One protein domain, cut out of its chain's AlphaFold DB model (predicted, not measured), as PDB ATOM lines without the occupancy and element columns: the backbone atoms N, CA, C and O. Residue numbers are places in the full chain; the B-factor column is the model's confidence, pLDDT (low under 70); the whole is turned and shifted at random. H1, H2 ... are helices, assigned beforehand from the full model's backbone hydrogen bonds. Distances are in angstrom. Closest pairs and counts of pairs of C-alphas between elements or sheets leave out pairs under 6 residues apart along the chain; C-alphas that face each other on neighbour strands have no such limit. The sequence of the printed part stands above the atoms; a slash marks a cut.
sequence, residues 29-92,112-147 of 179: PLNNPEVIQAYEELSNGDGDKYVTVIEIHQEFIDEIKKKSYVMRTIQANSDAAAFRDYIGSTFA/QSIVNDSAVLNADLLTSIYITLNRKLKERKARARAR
ATOM      1  N   PRO A  29     -36.912  61.870 -21.191       56.06
ATOM      2  CA  PRO A  29     -38.042  61.350 -20.411       56.06
ATOM      3  C   PRO A  29     -37.593  60.766 -19.062       56.06
ATOM      4  O   PRO A  29     -38.389  60.637 -18.140       56.06
ATOM      5  N   LEU A  30     -36.296  60.473 -18.929       58.16
ATOM      6  CA  LEU A  30     -35.629  60.023 -17.708       58.16
ATOM      7  C   LEU A  30     -35.375  61.131 -16.669       58.16
ATOM      8  O   LEU A  30     -34.945  60.817 -15.565       58.16
ATOM      9  N   ASN A  31     -35.620  62.401 -17.006       67.31
ATOM     10  CA  ASN A  31     -35.553  63.534 -16.077       67.31
ATOM     11  C   ASN A  31     -36.943  64.080 -15.710       67.31
ATOM     12  O   ASN A  31     -37.020  65.076 -14.991       67.31
ATOM     13  N   ASN A  32     -38.031  63.470 -16.200       78.75
ATOM     14  CA  ASN A  32     -39.373  63.845 -15.766       78.75
ATOM     15  C   ASN A  32     -39.630  63.247 -14.365       78.75
ATOM     16  O   ASN A  32     -39.602  62.018 -14.236       78.75
ATOM     17  N   PRO A  33     -39.875  64.070 -13.324       82.38
ATOM     18  CA  PRO A  33     -40.151  63.577 -11.975       82.38
ATOM     19  C   PRO A  33     -41.346  62.618 -11.926       82.38
ATOM     20  O   PRO A  33     -41.289  61.643 -11.184       82.38
ATOM     21  N   GLU A  34     -42.367  62.825 -12.761       84.12
ATOM     22  CA  GLU A  34     -43.553  61.962 -12.823       84.12
ATOM     23  C   GLU A  34     -43.198  60.545 -13.295       84.12
ATOM     24  O   GLU A  34     -43.636  59.557 -12.716       84.12
ATOM     25  N   VAL A  35     -42.329  60.431 -14.305       82.50
ATOM     26  CA  VAL A  35     -41.867  59.140 -14.842       82.50
ATOM     27  C   VAL A  35     -41.005  58.400 -13.817       82.50
ATOM     28  O   VAL A  35     -41.102  57.180 -13.687       82.50
ATOM     29  N   ILE A  36     -40.156  59.130 -13.086       82.88
ATOM     30  CA  ILE A  36     -39.312  58.560 -12.029       82.88
ATOM     31  C   ILE A  36     -40.186  58.051 -10.883       82.88
ATOM     32  O   ILE A  36     -39.999  56.919 -10.443       82.88
ATOM     33  N   GLN A  37     -41.149  58.858 -10.435       85.50
ATOM     34  CA  GLN A  37     -42.056  58.505  -9.351       85.50
ATOM     35  C   GLN A  37     -42.919  57.294  -9.716       85.50
ATOM     36  O   GLN A  37     -42.914  56.315  -8.975       85.50
ATOM     37  N   ALA A  38     -43.558  57.297 -10.890       85.06
ATOM     38  CA  ALA A  38     -44.340  56.162 -11.383       85.06
ATOM     39  C   ALA A  38     -43.499  54.877 -11.454       85.06
ATOM     40  O   ALA A  38     -43.933  53.802 -11.040       85.06
ATOM     41  N   TYR A  39     -42.255  54.975 -11.936       85.44
ATOM     42  CA  TYR A  39     -41.355  53.827 -11.970       85.44
ATOM     43  C   TYR A  39     -41.009  53.325 -10.566       85.44
ATOM     44  O   TYR A  39     -41.012  52.117 -10.333       85.44
ATOM     45  N   GLU A  40     -40.687  54.218  -9.628       85.69
ATOM     46  CA  GLU A  40     -40.367  53.840  -8.251       85.69
ATOM     47  C   GLU A  40     -41.580  53.212  -7.553       85.69
ATOM     48  O   GLU A  40     -41.448  52.137  -6.980       85.69
ATOM     49  N   GLU A  41     -42.769  53.797  -7.662       86.00
ATOM     50  CA  GLU A  41     -43.978  53.304  -6.995       86.00
ATOM     51  C   GLU A  41     -44.443  51.941  -7.523       86.00
ATOM     52  O   GLU A  41     -44.853  51.087  -6.739       86.00
ATOM     53  N   LEU A  42     -44.309  51.689  -8.828       84.81
ATOM     54  CA  LEU A  42     -44.692  50.412  -9.441       84.81
ATOM     55  C   LEU A  42     -43.602  49.328  -9.342       84.81
ATOM     56  O   LEU A  42     -43.871  48.158  -9.622       84.81
ATOM     57  N   SER A  43     -42.366  49.680  -8.965       84.06
ATOM     58  CA  SER A  43     -41.239  48.731  -8.874       84.06
ATOM     59  C   SER A  43     -40.690  48.514  -7.460       84.06
ATOM     60  O   SER A  43     -39.924  47.563  -7.253       84.06
ATOM     61  N   ASN A  44     -41.057  49.359  -6.491       81.31
ATOM     62  CA  ASN A  44     -40.501  49.326  -5.144       81.31
ATOM     63  C   ASN A  44     -41.334  48.484  -4.167       81.31
ATOM     64  O   ASN A  44     -42.544  48.610  -4.082       81.31
ATOM     65  N   GLY A  45     -40.632  47.676  -3.370       65.12
ATOM     66  CA  GLY A  45     -41.106  46.508  -2.620       65.12
ATOM     67  C   GLY A  45     -42.283  46.666  -1.655       65.12
ATOM     68  O   GLY A  45     -42.892  45.653  -1.305       65.12
ATOM     69  N   ASP A  46     -42.540  47.890  -1.207       70.81
ATOM     70  CA  ASP A  46     -43.151  48.145   0.100       70.81
ATOM     71  C   ASP A  46     -44.385  49.066   0.038       70.81
ATOM     72  O   ASP A  46     -44.962  49.361   1.080       70.81
ATOM     73  N   GLY A  47     -44.792  49.529  -1.150       78.75
ATOM     74  CA  GLY A  47     -45.977  50.382  -1.327       78.75
ATOM     75  C   GLY A  47     -47.227  49.607  -1.751       78.75
ATOM     76  O   GLY A  47     -47.115  48.594  -2.443       78.75
ATOM     77  N   ASP A  48     -48.411  50.122  -1.403       83.81
ATOM     78  CA  ASP A  48     -49.706  49.505  -1.741       83.81
ATOM     79  C   ASP A  48     -49.850  49.283  -3.253       83.81
ATOM     80  O   ASP A  48     -50.152  48.175  -3.690       83.81
ATOM     81  N   LYS A  49     -49.468  50.282  -4.066       84.94
ATOM     82  CA  LYS A  49     -49.428  50.173  -5.537       84.94
ATOM     83  C   LYS A  49     -48.625  48.968  -6.014       84.94
ATOM     84  O   LYS A  49     -49.071  48.213  -6.871       84.94
ATOM     85  N   TYR A  50     -47.435  48.767  -5.458       86.38
ATOM     86  CA  TYR A  50     -46.572  47.655  -5.837       86.38
ATOM     87  C   TYR A  50     -47.138  46.300  -5.402       86.38
ATOM     88  O   TYR A  50     -47.000  45.316  -6.133       86.38
ATOM     89  N   VAL A  51     -47.776  46.226  -4.229       85.75
ATOM     90  CA  VAL A  51     -48.447  45.002  -3.769       85.75
ATOM     91  C   VAL A  51     -49.560  44.622  -4.742       85.75
ATOM     92  O   VAL A  51     -49.528  43.507  -5.266       85.75
ATOM     93  N   THR A  52     -50.446  45.566  -5.064       86.12
ATOM     94  CA  THR A  52     -51.546  45.376  -6.018       86.12
ATOM     95  C   THR A  52     -51.034  44.978  -7.404       86.12
ATOM     96  O   THR A  52     -51.499  44.006  -7.995       86.12
ATOM     97  N   VAL A  53     -50.006  45.662  -7.915       86.69
ATOM     98  CA  VAL A  53     -49.413  45.354  -9.228       86.69
ATOM     99  C   VAL A  53     -48.786  43.961  -9.258       86.69
ATOM    100  O   VAL A  53     -48.851  43.286 -10.285       86.69
ATOM    101  N   ILE A  54     -48.194  43.482  -8.159       88.00
ATOM    102  CA  ILE A  54     -47.692  42.103  -8.098       88.00
ATOM    103  C   ILE A  54     -48.825  41.081  -8.143       88.00
ATOM    104  O   ILE A  54     -48.644  40.024  -8.753       88.00
ATOM    105  N   GLU A  55     -49.933  41.337  -7.456       87.19
ATOM    106  CA  GLU A  55     -51.075  40.419  -7.422       87.19
ATOM    107  C   GLU A  55     -51.670  40.262  -8.820       87.19
ATOM    108  O   GLU A  55     -51.725  39.145  -9.335       87.19
ATOM    109  N   ILE A  56     -51.916  41.379  -9.501       87.62
ATOM    110  CA  ILE A  56     -52.404  41.398 -10.887       87.62
ATOM    111  C   ILE A  56     -51.395  40.775 -11.843       87.62
ATOM    112  O   ILE A  56     -51.754  40.033 -12.751       87.62
ATOM    113  N   HIS A  57     -50.099  41.011 -11.627       87.38
ATOM    114  CA  HIS A  57     -49.063  40.352 -12.418       87.38
ATOM    115  C   HIS A  57     -49.063  38.832 -12.224       87.38
ATOM    116  O   HIS A  57     -48.811  38.090 -13.171       87.38
ATOM    117  N   GLN A  58     -49.351  38.329 -11.021       86.06
ATOM    118  CA  GLN A  58     -49.490  36.888 -10.800       86.06
ATOM    119  C   GLN A  58     -50.721  36.328 -11.521       86.06
ATOM    120  O   GLN A  58     -50.584  35.273 -12.144       86.06
ATOM    121  N   GLU A  59     -51.859  37.023 -11.473       86.06
ATOM    122  CA  GLU A  59     -53.091  36.651 -12.187       86.06
ATOM    123  C   GLU A  59     -52.866  36.606 -13.698       86.06
ATOM    124  O   GLU A  59     -53.099  35.571 -14.323       86.06
ATOM    125  N   PHE A  60     -52.272  37.660 -14.260       86.75
ATOM    126  CA  PHE A  60     -51.904  37.733 -15.670       86.75
ATOM    127  C   PHE A  60     -51.018  36.553 -16.094       86.75
ATOM    128  O   PHE A  60     -51.289  35.888 -17.094       86.75
ATOM    129  N   ILE A  61     -49.961  36.253 -15.327       84.81
ATOM    130  CA  ILE A  61     -49.054  35.130 -15.616       84.81
ATOM    131  C   ILE A  61     -49.784  33.779 -15.562       84.81
ATOM    132  O   ILE A  61     -49.479  32.888 -16.369       84.81
ATOM    133  N   ASP A  62     -50.714  33.616 -14.623       82.44
ATOM    134  CA  ASP A  62     -51.486  32.386 -14.455       82.44
ATOM    135  C   ASP A  62     -52.516  32.211 -15.586       82.44
ATOM    136  O   ASP A  62     -52.662  31.099 -16.106       82.44
ATOM    137  N   GLU A  63     -53.137  33.301 -16.046       82.62
ATOM    138  CA  GLU A  63     -54.083  33.324 -17.166       82.62
ATOM    139  C   GLU A  63     -53.407  32.964 -18.494       82.62
ATOM    140  O   GLU A  63     -53.824  32.036 -19.196       82.62
ATOM    141  N   ILE A  64     -52.286  33.619 -18.809       80.38
ATOM    142  CA  ILE A  64     -51.542  33.366 -20.051       80.38
ATOM    143  C   ILE A  64     -50.713  32.071 -19.997       80.38
ATOM    144  O   ILE A  64     -50.088  31.692 -20.992       80.38
ATOM    145  N   LYS A  65     -50.660  31.400 -18.834       74.75
ATOM    146  CA  LYS A  65     -49.898  30.165 -18.563       74.75
ATOM    147  C   LYS A  65     -48.421  30.241 -18.981       74.75
ATOM    148  O   LYS A  65     -47.808  29.223 -19.327       74.75
ATOM    149  N   LYS A  66     -47.815  31.434 -18.961       70.25
ATOM    150  CA  LYS A  66     -46.409  31.627 -19.357       70.25
ATOM    151  C   LYS A  66     -45.464  31.363 -18.191       70.25
ATOM    152  O   LYS A  66     -45.770  31.562 -17.019       70.25
ATOM    153  N   LYS A  67     -44.249  30.917 -18.517       68.50
ATOM    154  CA  LYS A  67     -43.175  30.786 -17.526       68.50
ATOM    155  C   LYS A  67     -42.607  32.175 -17.237       68.50
ATOM    156  O   LYS A  67     -42.191  32.856 -18.159       68.50
ATOM    157  N   SER A  68     -42.517  32.560 -15.965       66.88
ATOM    158  CA  SER A  68     -41.873  33.814 -15.550       66.88
ATOM    159  C   SER A  68     -40.421  33.877 -16.055       66.88
ATOM    160  O   SER A  68     -39.588  33.050 -15.654       66.88
ATOM    161  N   TYR A  69     -40.107  34.849 -16.912       63.16
ATOM    162  CA  TYR A  69     -38.768  35.056 -17.470       63.16
ATOM    163  C   TYR A  69     -37.989  36.078 -16.633       63.16
ATOM    164  O   TYR A  69     -38.538  37.079 -16.193       63.16
ATOM    165  N   VAL A  70     -36.696  35.830 -16.401       59.56
ATOM    166  CA  VAL A  70     -35.846  36.668 -15.520       59.56
ATOM    167  C   VAL A  70     -34.814  37.489 -16.317       59.56
ATOM    168  O   VAL A  70     -34.004  38.200 -15.736       59.56
ATOM    169  N   MET A  71     -34.824  37.412 -17.652       55.62
ATOM    170  CA  MET A  71     -33.922  38.174 -18.528       55.62
ATOM    171  C   MET A  71     -34.679  38.810 -19.697       55.62
ATOM    172  O   MET A  71     -35.719  38.294 -20.099       55.62
ATOM    173  N   ARG A  72     -34.121  39.905 -20.242       54.72
ATOM    174  CA  ARG A  72     -34.609  40.614 -21.439       54.72
ATOM    175  C   ARG A  72     -34.621  39.667 -22.641       54.72
ATOM    176  O   ARG A  72     -33.613  39.497 -23.320       54.72
ATOM    177  N   THR A  73     -35.757  39.038 -22.892       58.91
ATOM    178  CA  THR A  73     -36.066  38.384 -24.163       58.91
ATOM    179  C   THR A  73     -36.848  39.372 -25.023       58.91
ATOM    180  O   THR A  73     -37.549  40.227 -24.494       58.91
ATOM    181  N   ILE A  74     -36.771  39.259 -26.350       59.88
ATOM    182  CA  ILE A  74     -37.614  40.045 -27.279       59.88
ATOM    183  C   ILE A  74     -39.110  39.911 -26.909       59.88
ATOM    184  O   ILE A  74     -39.877  40.859 -27.041       59.88
ATOM    185  N   GLN A  75     -39.492  38.757 -26.354       67.69
ATOM    186  CA  GLN A  75     -40.829  38.465 -25.829       67.69
ATOM    187  C   GLN A  75     -41.207  39.295 -24.589       67.69
ATOM    188  O   GLN A  75     -42.386  39.538 -24.367       67.69
ATOM    189  N   ALA A  76     -40.241  39.766 -23.795       72.06
ATOM    190  CA  ALA A  76     -40.523  40.573 -22.609       72.06
ATOM    191  C   ALA A  76     -41.128  41.938 -22.964       72.06
ATOM    192  O   ALA A  76     -41.958  42.429 -22.212       72.06
ATOM    193  N   ASN A  77     -40.764  42.521 -24.113       78.44
ATOM    194  CA  ASN A  77     -41.334  43.796 -24.554       78.44
ATOM    195  C   ASN A  77     -42.805  43.637 -24.962       78.44
ATOM    196  O   ASN A  77     -43.642  44.447 -24.573       78.44
ATOM    197  N   SER A  78     -43.134  42.588 -25.727       81.81
ATOM    198  CA  SER A  78     -44.522  42.324 -26.125       81.81
ATOM    199  C   SER A  78     -45.382  41.912 -24.933       81.81
ATOM    200  O   SER A  78     -46.527  42.332 -24.829       81.81
ATOM    201  N   ASP A  79     -44.822  41.120 -24.018       83.38
ATOM    202  CA  ASP A  79     -45.522  40.702 -22.807       83.38
ATOM    203  C   ASP A  79     -45.738  41.875 -21.842       83.38
ATOM    204  O   ASP A  79     -46.787  41.949 -21.217       83.38
ATOM    205  N   ALA A  80     -44.791  42.814 -21.749       85.81
ATOM    206  CA  ALA A  80     -44.954  44.022 -20.944       85.81
ATOM    207  C   ALA A  80     -46.028  44.962 -21.512       85.81
ATOM    208  O   ALA A  80     -46.771  45.565 -20.743       85.81
ATOM    209  N   ALA A  81     -46.136  45.065 -22.841       86.25
ATOM    210  CA  ALA A  81     -47.229  45.797 -23.481       86.25
ATOM    211  C   ALA A  81     -48.583  45.130 -23.191       86.25
ATOM    212  O   ALA A  81     -49.492  45.790 -22.701       86.25
ATOM    213  N   ALA A  82     -48.677  43.809 -23.374       87.50
ATOM    214  CA  ALA A  82     -49.888  43.053 -23.052       87.50
ATOM    215  C   ALA A  82     -50.264  43.148 -21.563       87.50
ATOM    216  O   ALA A  82     -51.439  43.211 -21.229       87.50
ATOM    217  N   PHE A  83     -49.274  43.192 -20.668       88.06
ATOM    218  CA  PHE A  83     -49.503  43.387 -19.239       88.06
ATOM    219  C   PHE A  83     -50.034  44.791 -18.914       88.06
ATOM    220  O   PHE A  83     -50.925  44.927 -18.083       88.06
ATOM    221  N   ARG A  84     -49.536  45.841 -19.582       88.62
ATOM    222  CA  ARG A  84     -50.097  47.196 -19.452       88.62
ATOM    223  C   ARG A  84     -51.558  47.236 -19.903       88.62
ATOM    224  O   ARG A  84     -52.385  47.820 -19.210       88.62
ATOM    225  N   ASP A  85     -51.863  46.618 -21.039       88.00
ATOM    226  CA  ASP A  85     -53.237  46.552 -21.545       88.00
ATOM    227  C   ASP A  85     -54.134  45.761 -20.582       88.00
ATOM    228  O   ASP A  85     -55.261  46.173 -20.314       88.00
ATOM    229  N   TYR A  86     -53.601  44.685 -19.988       87.56
ATOM    230  CA  TYR A  86     -54.280  43.908 -18.953       87.56
ATOM    231  C   TYR A  86     -54.637  44.767 -17.739       87.56
ATOM    232  O   TYR A  86     -55.810  44.831 -17.394       87.56
ATOM    233  N   ILE A  87     -53.676  45.509 -17.169       86.62
ATOM    234  CA  ILE A  87     -53.921  46.470 -16.073       86.62
ATOM    235  C   ILE A  87     -55.056  47.433 -16.438       86.62
ATOM    236  O   ILE A  87     -55.958  47.657 -15.635       86.62
ATOM    237  N   GLY A  88     -55.020  47.987 -17.655       84.75
ATOM    238  CA  GLY A  88     -56.067  48.877 -18.148       84.75
ATOM    239  C   GLY A  88     -57.440  48.207 -18.167       84.75
ATOM    240  O   GLY A  88     -58.401  48.796 -17.693       84.75
ATOM    241  N   SER A  89     -57.533  46.972 -18.662       84.50
ATOM    242  CA  SER A  89     -58.798  46.228 -18.706       84.50
ATOM    243  C   SER A  89     -59.310  45.804 -17.326       84.50
ATOM    244  O   SER A  89     -60.485  45.994 -17.038       84.50
ATOM    245  N   THR A  90     -58.435  45.305 -16.447       84.12
ATOM    246  CA  THR A  90     -58.792  44.832 -15.100       84.12
ATOM    247  C   THR A  90     -59.384  45.951 -14.248       84.12
ATOM    248  O   THR A  90     -60.264  45.703 -13.430       84.12
ATOM    249  N   PHE A  91     -58.916  47.184 -14.446       81.69
ATOM    250  CA  PHE A  91     -59.356  48.343 -13.674       81.69
ATOM    251  C   PHE A  91     -60.375  49.238 -14.390       81.69
ATOM    252  O   PHE A  91     -60.993  50.073 -13.737       81.69
ATOM    253  N   ALA A  92     -60.603  49.059 -15.695       70.06
ATOM    254  CA  ALA A  92     -61.639  49.795 -16.425       70.06
ATOM    255  C   ALA A  92     -63.062  49.390 -15.999       70.06
ATOM    256  O   ALA A  92     -63.938  50.248 -15.918       70.06
ATOM    257  N   GLN A 112     -56.922  53.530 -10.268       85.44
ATOM    258  CA  GLN A 112     -56.807  54.570 -11.282       85.44
ATOM    259  C   GLN A 112     -55.400  55.169 -11.305       85.44
ATOM    260  O   GLN A 112     -54.848  55.431 -12.378       85.44
ATOM    261  N   SER A 113     -54.778  55.345 -10.138       86.88
ATOM    262  CA  SER A 113     -53.401  55.813 -10.072       86.88
ATOM    263  C   SER A 113     -52.417  54.814 -10.685       86.88
ATOM    264  O   SER A 113     -51.508  55.250 -11.383       86.88
ATOM    265  N   ILE A 114     -52.604  53.500 -10.503       87.00
ATOM    266  CA  ILE A 114     -51.775  52.469 -11.155       87.00
ATOM    267  C   ILE A 114     -51.933  52.524 -12.681       87.00
ATOM    268  O   ILE A 114     -50.935  52.454 -13.406       87.00
ATOM    269  N   VAL A 115     -53.164  52.683 -13.185       88.12
ATOM    270  CA  VAL A 115     -53.429  52.841 -14.626       88.12
ATOM    271  C   VAL A 115     -52.698  54.071 -15.165       88.12
ATOM    272  O   VAL A 115     -51.961  53.961 -16.148       88.12
ATOM    273  N   ASN A 116     -52.832  55.215 -14.492       87.56
ATOM    274  CA  ASN A 116     -52.184  56.466 -14.885       87.56
ATOM    275  C   ASN A 116     -50.652  56.340 -14.882       87.56
ATOM    276  O   ASN A 116     -50.004  56.681 -15.876       87.56
ATOM    277  N   ASP A 117     -50.076  55.774 -13.820       87.12
ATOM    278  CA  ASP A 117     -48.633  55.569 -13.691       87.12
ATOM    279  C   ASP A 117     -48.113  54.640 -14.796       87.12
ATOM    280  O   ASP A 117     -47.110  54.936 -15.447       87.12
ATOM    281  N   SER A 118     -48.832  53.553 -15.097       84.94
ATOM    282  CA  SER A 118     -48.472  52.637 -16.187       84.94
ATOM    283  C   SER A 118     -48.543  53.295 -17.572       84.94
ATOM    284  O   SER A 118     -47.791  52.924 -18.482       84.94
ATOM    285  N   ALA A 119     -49.414  54.295 -17.742       86.12
ATOM    286  CA  ALA A 119     -49.622  54.971 -19.012       86.12
ATOM    287  C   ALA A 119     -48.497  55.956 -19.360       86.12
ATOM    288  O   ALA A 119     -48.142  56.077 -20.539       86.12
ATOM    289  N   VAL A 120     -47.933  56.614 -18.341       85.81
ATOM    290  CA  VAL A 120     -46.847  57.605 -18.454       85.81
ATOM    291  C   VAL A 120     -45.490  56.945 -18.728       85.81
ATOM    292  O   VAL A 120     -44.584  57.560 -19.300       85.81
ATOM    293  N   LEU A 121     -45.335  55.669 -18.375       84.00
ATOM    294  CA  LEU A 121     -44.101  54.928 -18.602       84.00
ATOM    295  C   LEU A 121     -43.898  54.565 -20.078       84.00
ATOM    296  O   LEU A 121     -44.795  54.096 -20.782       84.00
ATOM    297  N   ASN A 122     -42.657  54.724 -20.539       84.12
ATOM    298  CA  ASN A 122     -42.251  54.259 -21.861       84.12
ATOM    299  C   ASN A 122     -42.085  52.723 -21.896       84.12
ATOM    300  O   ASN A 122     -42.007  52.054 -20.863       84.12
ATOM    301  N   ALA A 123     -41.990  52.160 -23.103       82.88
ATOM    302  CA  ALA A 123     -41.906  50.711 -23.304       82.88
ATOM    303  C   ALA A 123     -40.708  50.053 -22.589       82.88
ATOM    304  O   ALA A 123     -40.832  48.943 -22.063       82.88
ATOM    305  N   ASP A 124     -39.561  50.734 -22.523       81.38
ATOM    306  CA  ASP A 124     -38.358  50.211 -21.863       81.38
ATOM    307  C   ASP A 124     -38.541  50.125 -20.338       81.38
ATOM    308  O   ASP A 124     -38.145  49.135 -19.714       81.38
ATOM    309  N   LEU A 125     -39.172  51.136 -19.733       84.19
ATOM    310  CA  LEU A 125     -39.469  51.178 -18.301       84.19
ATOM    311  C   LEU A 125     -40.536  50.145 -17.925       84.19
ATOM    312  O   LEU A 125     -40.339  49.404 -16.963       84.19
ATOM    313  N   LEU A 126     -41.595  50.016 -18.729       85.31
ATOM    314  CA  LEU A 126     -42.613  48.970 -18.562       85.31
ATOM    315  C   LEU A 126     -42.002  47.570 -18.624       85.31
ATOM    316  O   LEU A 126     -42.274  46.725 -17.773       85.31
ATOM    317  N   THR A 127     -41.099  47.338 -19.576       85.44
ATOM    318  CA  THR A 127     -40.372  46.066 -19.678       85.44
ATOM    319  C   THR A 127     -39.520  45.810 -18.430       85.44
ATOM    320  O   THR A 127     -39.465  44.685 -17.927       85.44
ATOM    321  N   SER A 128     -38.853  46.839 -17.898       83.62
ATOM    322  CA  SER A 128     -38.051  46.727 -16.673       83.62
ATOM    323  C   SER A 128     -38.906  46.371 -15.452       83.62
ATOM    324  O   SER A 128     -38.528  45.485 -14.675       83.62
ATOM    325  N   ILE A 129     -40.081  46.992 -15.311       87.19
ATOM    326  CA  ILE A 129     -41.058  46.657 -14.266       87.19
ATOM    327  C   ILE A 129     -41.507  45.207 -14.425       87.19
ATOM    328  O   ILE A 129     -41.345  44.420 -13.497       87.19
ATOM    329  N   TYR A 130     -41.945  44.805 -15.619       86.69
ATOM    330  CA  TYR A 130     -42.381  43.436 -15.904       86.69
ATOM    331  C   TYR A 130     -41.323  42.376 -15.535       86.69
ATOM    332  O   TYR A 130     -41.618  41.360 -14.898       86.69
ATOM    333  N   ILE A 131     -40.048  42.619 -15.863       84.62
ATOM    334  CA  ILE A 131     -38.934  41.736 -15.473       84.62
ATOM    335  C   ILE A 131     -38.743  41.721 -13.948       84.62
ATOM    336  O   ILE A 131     -38.490  40.660 -13.364       84.62
ATOM    337  N   THR A 132     -38.863  42.877 -13.297       85.88
ATOM    338  CA  THR A 132     -38.748  43.010 -11.838       85.88
ATOM    339  C   THR A 132     -39.845  42.215 -11.132       85.88
ATOM    340  O   THR A 132     -39.541  41.406 -10.251       85.88
ATOM    341  N   LEU A 133     -41.093  42.343 -11.582       86.88
ATOM    342  CA  LEU A 133     -42.234  41.592 -11.064       86.88
ATOM    343  C   LEU A 133     -42.053  40.081 -11.286       86.88
ATOM    344  O   LEU A 133     -42.211  39.294 -10.352       86.88
ATOM    345  N   ASN A 134     -41.587  39.653 -12.467       86.06
ATOM    346  CA  ASN A 134     -41.259  38.245 -12.728       86.06
ATOM    347  C   ASN A 134     -40.198  37.684 -11.773       86.06
ATOM    348  O   ASN A 134     -40.323  36.552 -11.289       86.06
ATOM    349  N   ARG A 135     -39.148  38.460 -11.476       84.12
ATOM    350  CA  ARG A 135     -38.125  38.065 -10.499       84.12
ATOM    351  C   ARG A 135     -38.744  37.884  -9.113       84.12
ATOM    352  O   ARG A 135     -38.479  36.873  -8.462       84.12
ATOM    353  N   LYS A 136     -39.609  38.810  -8.699       83.44
ATOM    354  CA  LYS A 136     -40.287  38.782  -7.397       83.44
ATOM    355  C   LYS A 136     -41.247  37.604  -7.261       83.44
ATOM    356  O   LYS A 136     -41.191  36.900  -6.253       83.44
ATOM    357  N   LEU A 137     -42.049  37.303  -8.282       83.56
ATOM    358  CA  LEU A 137     -42.901  36.109  -8.289       83.56
ATOM    359  C   LEU A 137     -42.075  34.823  -8.196       83.56
ATOM    360  O   LEU A 137     -42.418  33.906  -7.445       83.56
ATOM    361  N   LYS A 138     -40.942  34.759  -8.901       82.94
ATOM    362  CA  LYS A 138     -40.034  33.611  -8.822       82.94
ATOM    363  C   LYS A 138     -39.421  33.458  -7.427       82.94
ATOM    364  O   LYS A 138     -39.356  32.337  -6.925       82.94
ATOM    365  N   GLU A 139     -39.020  34.554  -6.784       83.25
ATOM    366  CA  GLU A 139     -38.546  34.562  -5.391       83.25
ATOM    367  C   GLU A 139     -39.634  34.087  -4.418       83.25
ATOM    368  O   GLU A 139     -39.362  33.223  -3.581       83.25
ATOM    369  N   ARG A 140     -40.879  34.575  -4.557       82.06
ATOM    370  CA  ARG A 140     -42.032  34.126  -3.752       82.06
ATOM    371  C   ARG A 140     -42.269  32.620  -3.915       82.06
ATOM    372  O   ARG A 140     -42.334  31.897  -2.919       82.06
ATOM    373  N   LYS A 141     -42.293  32.118  -5.156       79.94
ATOM    374  CA  LYS A 141     -42.462  30.685  -5.471       79.94
ATOM    375  C   LYS A 141     -41.308  29.833  -4.925       79.94
ATOM    376  O   LYS A 141     -41.545  28.747  -4.396       79.94
ATOM    377  N   ALA A 142     -40.067  30.313  -5.005       79.12
ATOM    378  CA  ALA A 142     -38.905  29.621  -4.448       79.12
ATOM    379  C   ALA A 142     -38.962  29.541  -2.912       79.12
ATOM    380  O   ALA A 142     -38.762  28.464  -2.353       79.12
ATOM    381  N   ARG A 143     -39.308  30.643  -2.231       76.94
ATOM    382  CA  ARG A 143     -39.479  30.678  -0.768       76.94
ATOM    383  C   ARG A 143     -40.613  29.769  -0.295       76.94
ATOM    384  O   ARG A 143     -40.448  29.070   0.699       76.94
ATOM    385  N   ALA A 144     -41.730  29.727  -1.022       74.62
ATOM    386  CA  ALA A 144     -42.839  28.822  -0.720       74.62
ATOM    387  C   ALA A 144     -42.413  27.345  -0.792       74.62
ATOM    388  O   ALA A 144     -42.780  26.556   0.075       74.62
ATOM    389  N   ARG A 145     -41.580  26.980  -1.777       72.06
ATOM    390  CA  ARG A 145     -41.020  25.622  -1.919       72.06
ATOM    391  C   ARG A 145     -39.950  25.291  -0.878       72.06
ATOM    392  O   ARG A 145     -39.803  24.128  -0.523       72.06
ATOM    393  N   ALA A 146     -39.208  26.293  -0.413       68.06
ATOM    394  CA  ALA A 146     -38.163  26.141   0.597       68.06
ATOM    395  C   ALA A 146     -38.711  26.029   2.029       68.06
ATOM    396  O   ALA A 146     -37.940  25.749   2.949       68.06
ATOM    397  N   ARG A 147     -40.023  26.222   2.246       60.53
ATOM    398  CA  ARG A 147     -40.634  25.923   3.544       60.53
ATOM    399  C   ARG A 147     -40.445  24.430   3.838       60.53
ATOM    400  O   ARG A 147     -40.855  23.604   3.018       60.53
TER     401      ARG A 147
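This is residues 29 to 92 and 112 to 147 of the 179 residues of an uncharacterized protein of Fusarium longipes (UniProt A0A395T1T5). What shape is it? H2 and H3 cross H5 in a compact all-helix body of five; residues 139 to 147 stick out. How large? The printed part has 100 residues, a C-alpha radius of gyration of 13.1 A and spans of 41 by 28 by 27 A.

What touches? H1, residues 33 to 43, touches H4, residues 112 to 120, with C-alphas 38 and 117 closest, 4.9 A. What crosses? H5, residues 123 to 146, is about perpendicular to H2, residues 48 to 63, and H3, residues 74 to 92, at 80 and 88 degrees. H3 has 14 of 15 O i to N i+4 pairs within hydrogen-bond range, the others every pair.

Where does H1 begin? It begins at C-alpha 33, (-40.151, 63.577, -11.975). Where does H5 end? It ends at C-alpha 146, (-38.163, 26.141, 0.597), after 34.5 A.

Is it cut? Residues 93 to 111 are cut out, C-alphas 92 and 112 8.5 A apart. Where is pLDDT low? Residues 67 to 75 are among those under 70.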